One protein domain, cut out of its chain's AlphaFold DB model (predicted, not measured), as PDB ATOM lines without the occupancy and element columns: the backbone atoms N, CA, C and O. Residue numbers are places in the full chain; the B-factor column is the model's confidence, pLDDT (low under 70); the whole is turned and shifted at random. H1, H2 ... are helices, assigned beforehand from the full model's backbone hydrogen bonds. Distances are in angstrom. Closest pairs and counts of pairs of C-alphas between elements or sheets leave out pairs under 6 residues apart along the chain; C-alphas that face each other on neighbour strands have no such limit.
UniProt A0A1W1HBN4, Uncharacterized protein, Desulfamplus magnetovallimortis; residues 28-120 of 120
ATOM      1  N   PRO A  28      39.438 -13.213 -15.654       97.00
ATOM      2  CA  PRO A  28      39.988 -13.098 -17.007       97.00
ATOM      3  C   PRO A  28      38.963 -13.382 -18.118       97.00
ATOM      4  O   PRO A  28      38.940 -12.686 -19.127       97.00
ATOM      5  N   GLU A  29      38.085 -14.377 -17.923       96.94
ATOM      6  CA  GLU A  29      37.000 -14.698 -18.867       96.94
ATOM      7  C   GLU A  29      35.976 -13.555 -18.932       96.94
ATOM      8  O   GLU A  29      35.494 -13.204 -20.008       96.94
ATOM      9  N   LEU A  30      35.644 -12.962 -17.779       97.44
ATOM     10  CA  LEU A  30      34.705 -11.842 -17.689       97.44
ATOM     11  C   LEU A  30      35.263 -10.586 -18.370       97.44
ATOM     12  O   LEU A  30      34.531  -9.927 -19.102       97.44
ATOM     13  N   GLU A  31      36.549 -10.285 -18.179       97.62
ATOM     14  CA  GLU A  31      37.234  -9.158 -18.819       97.62
ATOM     15  C   GLU A  31      37.289  -9.318 -20.344       97.62
ATOM     16  O   GLU A  31      36.922  -8.391 -21.068       97.62
ATOM     17  N   GLU A  32      37.660 -10.504 -20.840       97.25
ATOM     18  CA  GLU A  32      37.664 -10.803 -22.278       97.25
ATOM     19  C   GLU A  32      36.255 -10.683 -22.876       97.25
ATOM     20  O   GLU A  32      36.055 -10.077 -23.935       97.25
ATOM     21  N   LEU A  33      35.246 -11.217 -22.182       97.62
ATOM     22  CA  LEU A  33      33.861 -11.129 -22.629       97.62
ATOM     23  C   LEU A  33      33.355  -9.682 -22.616       97.62
ATOM     24  O   LEU A  33      32.640  -9.276 -23.537       97.62
ATOM     25  N   LEU A  34      33.742  -8.891 -21.613       96.88
ATOM     26  CA  LEU A  34      33.394  -7.479 -21.517       96.88
ATOM     27  C   LEU A  34      34.027  -6.694 -22.667       96.88
ATOM     28  O   LEU A  34      33.323  -5.934 -23.336       96.88
ATOM     29  N   GLU A  35      35.311  -6.901 -22.950       96.31
ATOM     30  CA  GLU A  35      36.002  -6.275 -24.081       96.31
ATOM     31  C   GLU A  35      35.332  -6.642 -25.410       96.31
ATOM     32  O   GLU A  35      34.956  -5.762 -26.192       96.31
ATOM     33  N   ASN A  36      35.068  -7.932 -25.630       95.06
ATOM     34  CA  ASN A  36      34.380  -8.405 -26.825       95.06
ATOM     35  C   ASN A  36      32.982  -7.776 -26.962       95.06
ATOM     36  O   ASN A  36      32.623  -7.294 -28.042       95.06
ATOM     37  N   SER A  37      32.200  -7.715 -25.879       94.69
ATOM     38  CA  SER A  37      30.854  -7.120 -25.880       94.69
ATOM     39  C   SER A  37      30.859  -5.611 -26.159       94.69
ATOM     40  O   SER A  37      29.904  -5.100 -26.745       94.69
ATOM     41  N   ASN A  38      31.932  -4.907 -25.781       92.94
ATOM     42  CA  ASN A  38      32.141  -3.480 -26.043       92.94
ATOM     43  C   ASN A  38      32.672  -3.192 -27.449       92.94
ATOM     44  O   ASN A  38      32.620  -2.042 -27.881       92.94
ATOM     45  N   SER A  39      33.184  -4.196 -28.165       89.81
ATOM     46  CA  SER A  39      33.748  -3.979 -29.495       89.81
ATOM     47  C   SER A  39      32.727  -3.365 -30.457       89.81
ATOM     48  O   SER A  39      31.524  -3.643 -30.391       89.81
ATOM     49  N   ASN A  40      33.214  -2.580 -31.421       82.38
ATOM     50  CA  ASN A  40      32.358  -1.939 -32.424       82.38
ATOM     51  C   ASN A  40      31.561  -2.951 -33.256       82.38
ATOM     52  O   ASN A  40      30.530  -2.592 -33.809       82.38
ATOM     53  N   HIS A  41      32.013  -4.209 -33.334       84.19
ATOM     54  CA  HIS A  41      31.317  -5.300 -34.020       84.19
ATOM     55  C   HIS A  41      30.137  -5.877 -33.225       84.19
ATOM     56  O   HIS A  41      29.319  -6.584 -33.810       84.19
ATOM     57  N   ASN A  42      30.027  -5.556 -31.932       86.44
ATOM     58  CA  ASN A  42      28.917  -5.954 -31.073       86.44
ATOM     59  C   ASN A  42      28.113  -4.726 -30.638       86.44
ATOM     60  O   ASN A  42      27.035  -4.497 -31.176       86.44
ATOM     61  N   TYR A  43      28.633  -3.894 -29.732       91.38
ATOM     62  CA  TYR A  43      27.856  -2.809 -29.125       91.38
ATOM     63  C   TYR A  43      27.312  -1.813 -30.159       91.38
ATOM     64  O   TYR A  43      26.107  -1.767 -30.413       91.38
ATOM     65  N   GLU A  44      28.196  -1.051 -30.807       93.44
ATOM     66  CA  GLU A  44      27.786  -0.049 -31.797       93.44
ATOM     67  C   GLU A  44      27.079  -0.691 -32.993       93.44
ATOM     68  O   GLU A  44      26.091  -0.152 -33.494       93.44
ATOM     69  N   TYR A  45      27.538  -1.873 -33.415       94.38
ATOM     70  CA  TYR A  45      26.931  -2.626 -34.504       94.38
ATOM     71  C   TYR A  45      25.460  -2.950 -34.240       94.38
ATOM     72  O   TYR A  45      24.627  -2.708 -35.114       94.38
ATOM     73  N   PHE A  46      25.102  -3.467 -33.062       96.19
ATOM     74  CA  PHE A  46      23.716  -3.835 -32.762       96.19
ATOM     75  C   PHE A  46      22.806  -2.606 -32.699       96.19
ATOM     76  O   PHE A  46      21.733  -2.623 -33.307       96.19
ATOM     77  N   LEU A  47      23.255  -1.516 -32.062       96.25
ATOM     78  CA  LEU A  47      22.509  -0.253 -32.040       96.25
ATOM     79  C   LEU A  47      22.312   0.294 -33.460       96.25
ATOM     80  O   LEU A  47      21.199   0.647 -33.847       96.25
ATOM     81  N   TYR A  48      23.374   0.306 -34.265       96.56
ATOM     82  CA  TYR A  48      23.319   0.725 -35.660       96.56
ATOM     83  C   TYR A  48      22.317  -0.119 -36.463       96.56
ATOM     84  O   TYR A  48      21.459   0.425 -37.157       96.56
ATOM     85  N   ARG A  49      22.360  -1.454 -36.349       96.56
ATOM     86  CA  ARG A  49      21.428  -2.349 -37.059       96.56
ATOM     87  C   ARG A  49      19.979  -2.131 -36.645       96.56
ATOM     88  O   ARG A  49      19.116  -2.171 -37.522       96.56
ATOM     89  N   PHE A  50      19.732  -1.846 -35.368       96.81
ATOM     90  CA  PHE A  50      18.404  -1.507 -34.872       96.81
ATOM     91  C   PHE A  50      17.830  -0.260 -35.561       96.81
ATOM     92  O   PHE A  50      16.743  -0.308 -36.135       96.81
ATOM     93  N   TYR A  51      18.578   0.847 -35.576       96.44
ATOM     94  CA  TYR A  51      18.103   2.096 -36.187       96.44
ATOM     95  C   TYR A  51      18.017   2.036 -37.717       96.44
ATOM     96  O   TYR A  51      17.261   2.791 -38.320       96.44
ATOM     97  N   HIS A  52      18.747   1.115 -38.347       95.81
ATOM     98  CA  HIS A  52      18.694   0.882 -39.789       95.81
ATOM     99  C   HIS A  52      17.693  -0.199 -40.224       95.81
ATOM    100  O   HIS A  52      17.694  -0.571 -41.399       95.81
ATOM    101  N   GLY A  53      16.854  -0.730 -39.326       94.75
ATOM    102  CA  GLY A  53      15.838  -1.717 -39.712       94.75
ATOM    103  C   GLY A  53      16.422  -3.059 -40.172       94.75
ATOM    104  O   GLY A  53      15.845  -3.733 -41.022       94.75
ATOM    105  N   SER A  54      17.622  -3.419 -39.711       95.06
ATOM    106  CA  SER A  54      18.360  -4.569 -40.230       95.06
ATOM    107  C   SER A  54      18.263  -5.780 -39.311       95.06
ATOM    108  O   SER A  54      18.749  -5.742 -38.182       95.06
ATOM    109  N   TYR A  55      17.770  -6.903 -39.842       92.38
ATOM    110  CA  TYR A  55      17.631  -8.178 -39.118       92.38
ATOM    111  C   TYR A  55      18.902  -8.691 -38.439       92.38
ATOM    112  O   TYR A  55      18.817  -9.448 -37.484       92.38
ATOM    113  N   LYS A  56      20.083  -8.211 -38.849       93.31
ATOM    114  CA  LYS A  56      21.356  -8.513 -38.176       93.31
ATOM    115  C   LYS A  56      21.405  -8.050 -36.713       93.31
ATOM    116  O   LYS A  56      22.341  -8.415 -36.010       93.31
ATOM    117  N   VAL A  57      20.428  -7.261 -36.252       95.56
ATOM    118  CA  VAL A  57      20.204  -6.989 -34.823       95.56
ATOM    119  C   VAL A  57      20.007  -8.282 -34.017       95.56
ATOM    120  O   VAL A  57      20.409  -8.330 -32.860       95.56
ATOM    121  N   GLU A  58      19.497  -9.358 -34.633       94.81
ATOM    122  CA  GLU A  58      19.323 -10.670 -33.994       94.81
ATOM    123  C   GLU A  58      20.639 -11.262 -33.467       94.81
ATOM    124  O   GLU A  58      20.633 -12.052 -32.527       94.81
ATOM    125  N   TYR A  59      21.794 -10.854 -34.007       95.44
ATOM    126  CA  TYR A  59      23.099 -11.314 -33.521       95.44
ATOM    127  C   TYR A  59      23.357 -10.910 -32.061       95.44
ATOM    128  O   TYR A  59      24.093 -11.605 -31.356       95.44
ATOM    129  N   ALA A  60      22.685  -9.865 -31.570       97.25
ATOM    130  CA  ALA A  60      22.709  -9.494 -30.161       97.25
ATOM    131  C   ALA A  60      22.132 -10.593 -29.250       97.25
ATOM    132  O   ALA A  60      22.586 -10.727 -28.113       97.25
ATOM    133  N   ILE A  61      21.206 -11.432 -29.737       97.50
ATOM    134  CA  ILE A  61      20.656 -12.577 -28.987       97.50
ATOM    135  C   ILE A  61      21.775 -13.551 -28.613       97.50
ATOM    136  O   ILE A  61      21.855 -13.994 -27.467       97.50
ATOM    137  N   GLY A  62      22.660 -13.865 -29.564       96.62
ATOM    138  CA  GLY A  62      23.785 -14.770 -29.339       96.62
ATOM    139  C   GLY A  62      24.724 -14.248 -28.254       96.62
ATOM    140  O   GLY A  62      25.014 -14.963 -27.295       96.62
ATOM    141  N   MET A  63      25.126 -12.977 -28.358       97.62
ATOM    142  CA  MET A  63      25.983 -12.334 -27.358       97.62
ATOM    143  C   MET A  63      25.308 -12.285 -25.980       97.62
ATOM    144  O   MET A  63      25.914 -12.654 -24.979       97.62
ATOM    145  N   THR A  64      24.023 -11.930 -25.934       98.50
ATOM    146  CA  THR A  64      23.222 -11.917 -24.701       98.50
ATOM    147  C   THR A  64      23.218 -13.286 -24.022       98.50
ATOM    148  O   THR A  64      23.503 -13.382 -22.830       98.50
ATOM    149  N   LYS A  65      22.953 -14.367 -24.773       98.44
ATOM    150  CA  LYS A  65      22.939 -15.738 -24.233       98.44
ATOM    151  C   LYS A  65      24.306 -16.153 -23.684       98.44
ATOM    152  O   LYS A  65      24.351 -16.812 -22.647       98.44
ATOM    153  N   ILE A  66      25.402 -15.763 -24.340       98.19
ATOM    154  CA  ILE A  66      26.766 -16.035 -23.857       98.19
ATOM    155  C   ILE A  66      27.003 -15.327 -22.520       98.19
ATOM    156  O   ILE A  66      27.342 -15.994 -21.546       98.19
ATOM    157  N   ILE A  67      26.735 -14.019 -22.444       98.38
ATOM    158  CA  ILE A  67      26.918 -13.225 -21.221       98.38
ATOM    159  C   ILE A  67      26.101 -13.795 -20.061       98.38
ATOM    160  O   ILE A  67      26.645 -14.088 -18.999       98.38
ATOM    161  N   VAL A  68      24.804 -14.023 -20.270       98.44
ATOM    162  CA  VAL A  68      23.903 -14.529 -19.223       98.44
ATOM    163  C   VAL A  68      24.335 -15.912 -18.742       98.44
ATOM    164  O   VAL A  68      24.312 -16.181 -17.540       98.44
ATOM    165  N   LYS A  69      24.776 -16.786 -19.654       98.25
ATOM    166  CA  LYS A  69      25.312 -18.102 -19.295       98.25
ATOM    167  C   LYS A  69      26.583 -17.973 -18.455       98.25
ATOM    168  O   LYS A  69      26.703 -18.670 -17.448       98.25
ATOM    169  N   THR A  70      27.513 -17.098 -18.834       98.00
ATOM    170  CA  THR A  70      28.748 -16.869 -18.073       98.00
ATOM    171  C   THR A  70      28.441 -16.333 -16.673       98.00
ATOM    172  O   THR A  70      28.928 -16.909 -15.701       98.00
ATOM    173  N   LEU A  71      27.547 -15.343 -16.551       97.62
ATOM    174  CA  LEU A  71      27.089 -14.803 -15.264       97.62
ATOM    175  C   LEU A  71      26.435 -15.876 -14.381       97.62
ATOM    176  O   LEU A  71      26.800 -16.025 -13.217       97.62
ATOM    177  N   GLN A  72      25.516 -16.680 -14.926       97.81
ATOM    178  CA  GLN A  72      24.872 -17.763 -14.171       97.81
ATOM    179  C   GLN A  72      25.884 -18.824 -13.711       97.81
ATOM    180  O   GLN A  72      25.741 -19.395 -12.628       97.81
ATOM    181  N   ASN A  73      26.935 -19.066 -14.495       96.94
ATOM    182  CA  ASN A  73      27.984 -20.010 -14.134       96.94
ATOM    183  C   ASN A  73      28.925 -19.486 -13.038       96.94
ATOM    184  O   ASN A  73      29.748 -20.266 -12.561       96.94
ATOM    185  N   ILE A  74      28.885 -18.202 -12.665       96.75
ATOM    186  CA  ILE A  74      29.659 -17.688 -11.521       96.75
ATOM    187  C   ILE A  74      29.138 -18.320 -10.227       96.75
ATOM    188  O   ILE A  74      29.924 -18.732  -9.378       96.75
ATOM    189  N   TYR A  75      27.819 -18.451 -10.081       96.12
ATOM    190  CA  TYR A  75      27.223 -19.108  -8.922       96.12
ATOM    191  C   TYR A  75      26.000 -19.943  -9.333       96.12
ATOM    192  O   TYR A  75      24.865 -19.479  -9.228       96.12
ATOM    193  N   PRO A  76      26.221 -21.183  -9.820       94.94
ATOM    194  CA  PRO A  76      25.171 -22.015 -10.419       94.94
ATOM    195  C   PRO A  76      24.024 -22.384  -9.471       94.94
ATOM    196  O   PRO A  76      22.920 -22.664  -9.928       94.94
ATOM    197  N   GLU A  77      24.279 -22.393  -8.162       94.25
ATOM    198  CA  GLU A  77      23.301 -22.785  -7.139       94.25
ATOM    199  C   GLU A  77      22.206 -21.734  -6.921       94.25
ATOM    200  O   GLU A  77      21.167 -22.033  -6.332       94.25
ATOM    201  N   LYS A  78      22.408 -20.507  -7.418       93.75
ATOM    202  CA  LYS A  78      21.465 -19.403  -7.260       93.75
ATOM    203  C   LYS A  78      21.070 -18.846  -8.613       93.75
ATOM    204  O   LYS A  78      21.912 -18.408  -9.394       93.75
ATOM    205  N   SER A  79      19.771 -18.818  -8.876       96.31
ATOM    206  CA  SER A  79      19.251 -18.171 -10.075       96.31
ATOM    207  C   SER A  79      19.585 -16.682 -10.079       96.31
ATOM    208  O   SER A  79      19.531 -16.013  -9.040       96.31
ATOM    209  N   LEU A  80      19.873 -16.150 -11.267       97.56
ATOM    210  CA  LEU A  80      19.909 -14.707 -11.486       97.56
ATOM    211  C   LEU A  80      18.555 -14.066 -11.135       97.56
ATOM    212  O   LEU A  80      17.523 -14.731 -11.017       97.56
ATOM    213  N   ASN A  81      18.564 -12.745 -10.959       98.06
ATOM    214  CA  ASN A  81      17.374 -11.986 -10.595       98.06
ATOM    215  C   ASN A  81      16.201 -12.254 -11.566       98.06
ATOM    216  O   ASN A  81      16.376 -12.251 -12.782       98.06
ATOM    217  N   SER A  82      14.992 -12.458 -11.038       98.12
ATOM    218  CA  SER A  82      13.822 -12.845 -11.839       98.12
ATOM    219  C   SER A  82      13.373 -11.776 -12.839       98.12
ATOM    220  O   SER A  82      12.962 -12.119 -13.947       98.12
ATOM    221  N   LEU A  83      13.479 -10.488 -12.493       98.31
ATOM    222  CA  LEU A  83      13.182  -9.392 -13.418       98.31
ATOM    223  C   LEU A  83      14.221  -9.330 -14.539       98.31
ATOM    224  O   LEU A  83      13.857  -9.163 -15.699       98.31
ATOM    225  N   PHE A  84      15.497  -9.526 -14.204       98.50
ATOM    226  CA  PHE A  84      16.555  -9.640 -15.204       98.50
ATOM    227  C   PHE A  84      16.275 -10.800 -16.167       98.50
ATOM    228  O   PHE A  84      16.241 -10.594 -17.375       98.50
ATOM    229  N   LEU A  85      15.974 -11.996 -15.653       98.50
ATOM    230  CA  LEU A  85      15.658 -13.163 -16.485       98.50
ATOM    231  C   LEU A  85      14.427 -12.951 -17.375       98.50
ATOM    232  O   LEU A  85      14.410 -13.446 -18.499       98.50
ATOM    233  N   LYS A  86      13.428 -12.190 -16.911       98.56
ATOM    234  CA  LYS A  86      12.278 -11.803 -17.735       98.56
ATOM    235  C   LYS A  86      12.703 -10.951 -18.936       98.56
ATOM    236  O   LYS A  86      12.323 -11.280 -20.054       98.56
ATOM    237  N   ILE A  87      13.521  -9.919 -18.716       98.56
ATOM    238  CA  ILE A  87      14.052  -9.061 -19.791       98.56
ATOM    239  C   ILE A  87      14.857  -9.898 -20.793       98.56
ATOM    240  O   ILE A  87      14.667  -9.773 -22.001       98.56
ATOM    241  N   ILE A  88      15.724 -10.790 -20.299       98.56
ATOM    242  CA  ILE A  88      16.504 -11.683 -21.162       98.56
ATOM    243  C   ILE A  88      15.581 -12.555 -22.009       98.56
ATOM    244  O   ILE A  88      15.745 -12.596 -23.221       98.56
ATOM    245  N   HIS A  89      14.591 -13.207 -21.398       98.38
ATOM    246  CA  HIS A  89      13.653 -14.068 -22.112       98.38
ATOM    247  C   HIS A  89      12.901 -13.315 -23.219       98.38
ATOM    248  O   HIS A  89      12.864 -13.778 -24.358       98.38
ATOM    249  N   GLU A  90      12.367 -12.131 -22.910       98.06
ATOM    250  CA  GLU A  90      11.654 -11.287 -23.878       98.06
ATOM    251  C   GLU A  90      12.543 -10.871 -25.060       98.06
ATOM    252  O   GLU A  90      12.056 -10.780 -26.185       98.06
ATOM    253  N   GLY A  91      13.841 -10.650 -24.832       97.62
ATOM    254  CA  GLY A  91      14.787 -10.289 -25.886       97.62
ATOM    255  C   GLY A  91      15.405 -11.459 -26.645       97.62
ATOM    256  O   GLY A  91      15.861 -11.267 -27.768       97.62
ATOM    257  N   THR A  92      15.448 -12.666 -26.074       97.94
ATOM    258  CA  THR A  92      16.166 -13.799 -26.680       97.94
ATOM    259  C   THR A  92      15.293 -14.825 -27.392       97.94
ATOM    260  O   THR A  92      15.839 -15.694 -28.076       97.94
ATOM    261  N   GLU A  93      13.975 -14.735 -27.225       96.25
ATOM    262  CA  GLU A  93      12.992 -15.623 -27.860       96.25
ATOM    263  C   GLU A  93      12.265 -14.966 -29.046       96.25
ATOM    264  O   GLU A  93      11.354 -15.557 -29.621       96.25
ATOM    265  N   VAL A  94      12.677 -13.757 -29.444       93.44
ATOM    266  CA  VAL A  94      12.144 -13.091 -30.640       93.44
ATOM    267  C   VAL A  94      12.520 -13.887 -31.888       93.44
ATOM    268  O   VAL A  94      13.694 -14.177 -32.130       93.44
ATOM    269  N   VAL A  95      11.521 -14.208 -32.708       91.69
ATOM    270  CA  VAL A  95      11.703 -14.932 -33.972       91.69
ATOM    271  C   VAL A  95      11.859 -13.944 -35.128       91.69
ATOM    272  O   VAL A  95      11.212 -12.899 -35.167       91.69
ATOM    273  N   LEU A  96      12.701 -14.288 -36.104       87.62
ATOM    274  CA  LEU A  96      13.019 -13.439 -37.256       87.62
ATOM    275  C   LEU A  96      11.779 -12.971 -38.037       87.62
ATOM    276  O   LEU A  96      11.741 -11.830 -38.496       87.62
ATOM    277  N   ASP A  97      10.771 -13.830 -38.190       89.19
ATOM    278  CA  ASP A  97       9.543 -13.485 -38.912       89.19
ATOM    279  C   ASP A  97       8.736 -12.397 -38.189       89.19
ATOM    280  O   ASP A  97       8.205 -11.499 -38.840       89.19
ATOM    281  N   GLU A  98       8.752 -12.369 -36.851       87.69
ATOM    282  CA  GLU A  98       8.108 -11.298 -36.080       87.69
ATOM    283  C   GLU A  98       8.760  -9.935 -36.341       87.69
ATOM    284  O   GLU A  98       8.068  -8.917 -36.389       87.69
ATOM    285  N   LEU A  99      10.079  -9.905 -36.566       90.19
ATOM    286  CA  LEU A  99      10.797  -8.678 -36.922       90.19
ATOM    287  C   LEU A  99      10.385  -8.152 -38.301       90.19
ATOM    288  O   LEU A  99      10.447  -6.944 -38.533       90.19
ATOM    289  N   ARG A 100       9.999  -9.045 -39.226       87.12
ATOM    290  CA  ARG A 100       9.545  -8.668 -40.577       87.12
ATOM    291  C   ARG A 100       8.180  -8.000 -40.540       87.12
ATOM    292  O   ARG A 100       7.927  -7.088 -41.322       87.12
ATOM    293  N   GLU A 101       7.315  -8.473 -39.653       90.94
ATOM    294  CA  GLU A 101       5.949  -7.977 -39.500       90.94
ATOM    295  C   GLU A 101       5.887  -6.717 -38.633       90.94
ATOM    296  O   GLU A 101       5.100  -5.812 -38.910       90.94
ATOM    297  N   ASN A 102       6.720  -6.639 -37.591       93.31
ATOM    298  CA  ASN A 102       6.735  -5.525 -36.658       93.31
ATOM    299  C   ASN A 102       8.146  -5.251 -36.117       93.31
ATOM    300  O   ASN A 102       8.627  -5.930 -35.210       93.31
ATOM    301  N   TRP A 103       8.775  -4.180 -36.602       94.94
ATOM    302  CA  TRP A 103      10.126  -3.808 -36.178       94.94
ATOM    303  C   TRP A 103      10.246  -3.461 -34.685       94.94
ATOM    304  O   TRP A 103      11.321  -3.627 -34.108       94.94
ATOM    305  N   ASP A 104       9.162  -3.066 -34.008       94.94
ATOM    306  CA  ASP A 104       9.196  -2.785 -32.564       94.94
ATOM    307  C   ASP A 104       9.595  -4.018 -31.739       94.94
ATOM    308  O   ASP A 104      10.114  -3.883 -30.627       94.94
ATOM    309  N   LYS A 105       9.436  -5.222 -32.305       95.12
ATOM    310  CA  LYS A 105       9.902  -6.491 -31.732       95.12
ATOM    311  C   LYS A 105      11.427  -6.605 -31.659       95.12
ATOM    312  O   LYS A 105      11.928  -7.449 -30.928       95.12
ATOM    313  N   ALA A 106      12.178  -5.732 -32.332       96.31
ATOM    314  CA  ALA A 106      13.628  -5.644 -32.177       96.31
ATOM    315  C   ALA A 106      14.052  -4.915 -30.886       96.31
ATOM    316  O   ALA A 106      15.202  -5.043 -30.468       96.31
ATOM    317  N   ARG A 107      13.157  -4.150 -30.233       97.12
ATOM    318  CA  ARG A 107      13.501  -3.394 -29.012       97.12
ATOM    319  C   ARG A 107      13.905  -4.305 -27.842       97.12
ATOM    320  O   ARG A 107      14.971  -4.047 -27.280       97.12
ATOM    321  N   PRO A 108      13.151  -5.374 -27.506       98.06
ATOM    322  CA  PRO A 108      13.540  -6.297 -26.440       98.06
ATOM    323  C   PRO A 108      14.900  -6.962 -26.674       98.06
ATOM    324  O   PRO A 108      15.635  -7.190 -25.720       98.06
ATOM    325  N   ILE A 109      15.275  -7.223 -27.936       98.19
ATOM    326  CA  ILE A 109      16.585  -7.797 -28.285       98.19
ATOM    327  C   ILE A 109      17.719  -6.891 -27.784       98.19
ATOM    328  O   ILE A 109      18.660  -7.360 -27.138       98.19
ATOM    329  N   LEU A 110      17.633  -5.585 -28.065       97.75
ATOM    330  CA  LEU A 110      18.634  -4.627 -27.598       97.75
ATOM    331  C   LEU A 110      18.585  -4.430 -26.088       97.75
ATOM    332  O   LEU A 110      19.637  -4.360 -25.461       97.75
ATOM    333  N   GLU A 111      17.393  -4.334 -25.506       98.31
ATOM    334  CA  GLU A 111      17.229  -4.179 -24.061       98.31
ATOM    335  C   GLU A 111      17.911  -5.328 -23.309       98.31
ATOM    336  O   GLU A 111      18.752  -5.085 -22.442       98.31
ATOM    337  N   ALA A 112      17.656  -6.573 -23.714       98.62
ATOM    338  CA  ALA A 112      18.293  -7.747 -23.133       98.62
ATOM    339  C   ALA A 112      19.822  -7.707 -23.241       98.62
ATOM    340  O   ALA A 112      20.511  -7.948 -22.247       98.62
ATOM    341  N   PHE A 113      20.360  -7.344 -24.408       98.44
ATOM    342  CA  PHE A 113      21.803  -7.206 -24.596       98.44
ATOM    343  C   PHE A 113      22.411  -6.123 -23.697       98.44
ATOM    344  O   PHE A 113      23.420  -6.369 -23.036       98.44
ATOM    345  N   LEU A 114      21.796  -4.940 -23.640       98.06
ATOM    346  CA  LEU A 114      22.277  -3.817 -22.834       98.06
ATOM    347  C   LEU A 114      22.260  -4.144 -21.340       98.06
ATOM    348  O   LEU A 114      23.225  -3.842 -20.640       98.06
ATOM    349  N   HIS A 115      21.204  -4.802 -20.860       98.50
ATOM    350  CA  HIS A 115      21.121  -5.254 -19.475       98.50
ATOM    351  C   HIS A 115      22.150  -6.343 -19.167       98.50
ATOM    352  O   HIS A 115      22.826  -6.251 -18.145       98.50
ATOM    353  N   ALA A 116      22.303  -7.352 -20.031       98.38
ATOM    354  CA  ALA A 116      23.307  -8.396 -19.837       98.38
ATOM    355  C   ALA A 116      24.719  -7.800 -19.771       98.38
ATOM    356  O   ALA A 116      25.465  -8.092 -18.843       98.38
ATOM    357  N   LYS A 117      25.043  -6.902 -20.705       97.56
ATOM    358  CA  LYS A 117      26.316  -6.183 -20.753       97.56
ATOM    359  C   LYS A 117      26.547  -5.276 -19.542       97.56
ATOM    360  O   LYS A 117      27.689  -5.091 -19.159       97.56
ATOM    361  N   TYR A 118      25.508  -4.666 -18.976       97.25
ATOM    362  CA  TYR A 118      25.650  -3.804 -17.797       97.25
ATOM    363  C   TYR A 118      26.049  -4.585 -16.535       97.25
ATOM    364  O   TYR A 118      26.745  -4.045 -15.682       97.25
ATOM    365  N   PHE A 119      25.574  -5.828 -16.402       96.69
ATOM    366  CA  PHE A 119      25.891  -6.689 -15.257       96.69
ATOM    367  C   PHE A 119      27.181  -7.495 -15.417       96.69
ATOM    368  O   PHE A 119      27.655  -8.048 -14.425       96.69
ATOM    369  N   LEU A 120      27.694  -7.591 -16.642       95.75
ATOM    370  CA  LEU A 120      29.020  -8.119 -16.932       95.75
ATOM    371  C   LEU A 120      30.096  -7.095 -16.563       95.75
ATOM    372  O   LEU A 120      31.063  -7.513 -15.894       95.75
TER     373      LEU A 120
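Overview. This is residues 28 to 120 of the 120 residues of an uncharacterized protein of Desulfamplus magnetovallimortis (UniProt A0A1W1HBN4). Two long helices, H3 and H6, lie side by side and run the same way as the core of an all-helix domain. H4 crosses H6 on one side of this pair, H1 and H2 follow each other along the opposite side, and the short H5 sits at one end, at the corner where the chain turns into H6. You are looking at 93 printed residues with six named helices, H1 to H6 in order along the chain, and no named strand. The whole is compact, with a radius of gyration of the C-alphas of 13.1 A and spans of 40 by 27 by 15 A.

Arrangement. Begin at H1, residues 28 to 38, and go on to H2, residues 43 to 51: the two are close but not clearly touching, with the closest C-alphas, Ser 37 and Tyr 43, 6.2 A apart. H3, residues 55 to 72, is the hub and touches five helices. H1 only just touches it, with 3 pairs of C-alphas within 8 A, the closest being Ser 37 and Met 63 at 7.3 A. H2 and H3 form a helical hairpin, opposite ways at a steep tilt of 41 degrees, with the C-alphas of Phe 46 and Val 57 closest at 5.2 A. Next look at H4, residues 82 to 92, which forms a helical hairpin with H3; the C-alphas of Ile 61 and Thr 92 come closest, 5.2 A apart. H5, residues 96 to 101, touches H6, residues 103 to 119, only at the corner, and only just, with 3 pairs of C-alphas within 8 A, the closest being Leu 99 and Lys 105 at 5.7 A. H6 touches H3 at a shallow tilt of 31 degrees, the same way, with the C-alphas of Thr 64 and Phe 113 closest at 4.9 A. H6 touches H4 at a steep tilt of 47 degrees, opposite ways, with Gly 91 and Ile 109 closest at 3.9 A between C-alphas. Among the pairs that are apart are H1 and H4. In H1, H2, H4 and H5 every O i to N i+4 pair is within hydrogen-bond range; in H3 it is 10 of 14 and in H6 10 of 13.

Along the chain. Find C-alpha 28 at (39.988, -13.098, -17.007); from there H1 runs 15.4 A to C-alpha 38. H2 spans 13.0 A, H4 15.1 A and H5 9.2 A. H3 starts at C-alpha 55, at (17.631, -8.178, -39.118), and runs 27.7 A. H6 runs 26.4 A and ends at C-alpha 119, at (25.891, -6.689, -15.257).

Size, cuts and confidence. The C-alphas farthest apart are those of Pro 28 and Glu 101, at 41.1 A. The printed part has no cut; its link from H3 to H4 is short, the other links are tight, and no link is long. Mean pLDDT of the printed part is 95.6, and no printed residue is under 70.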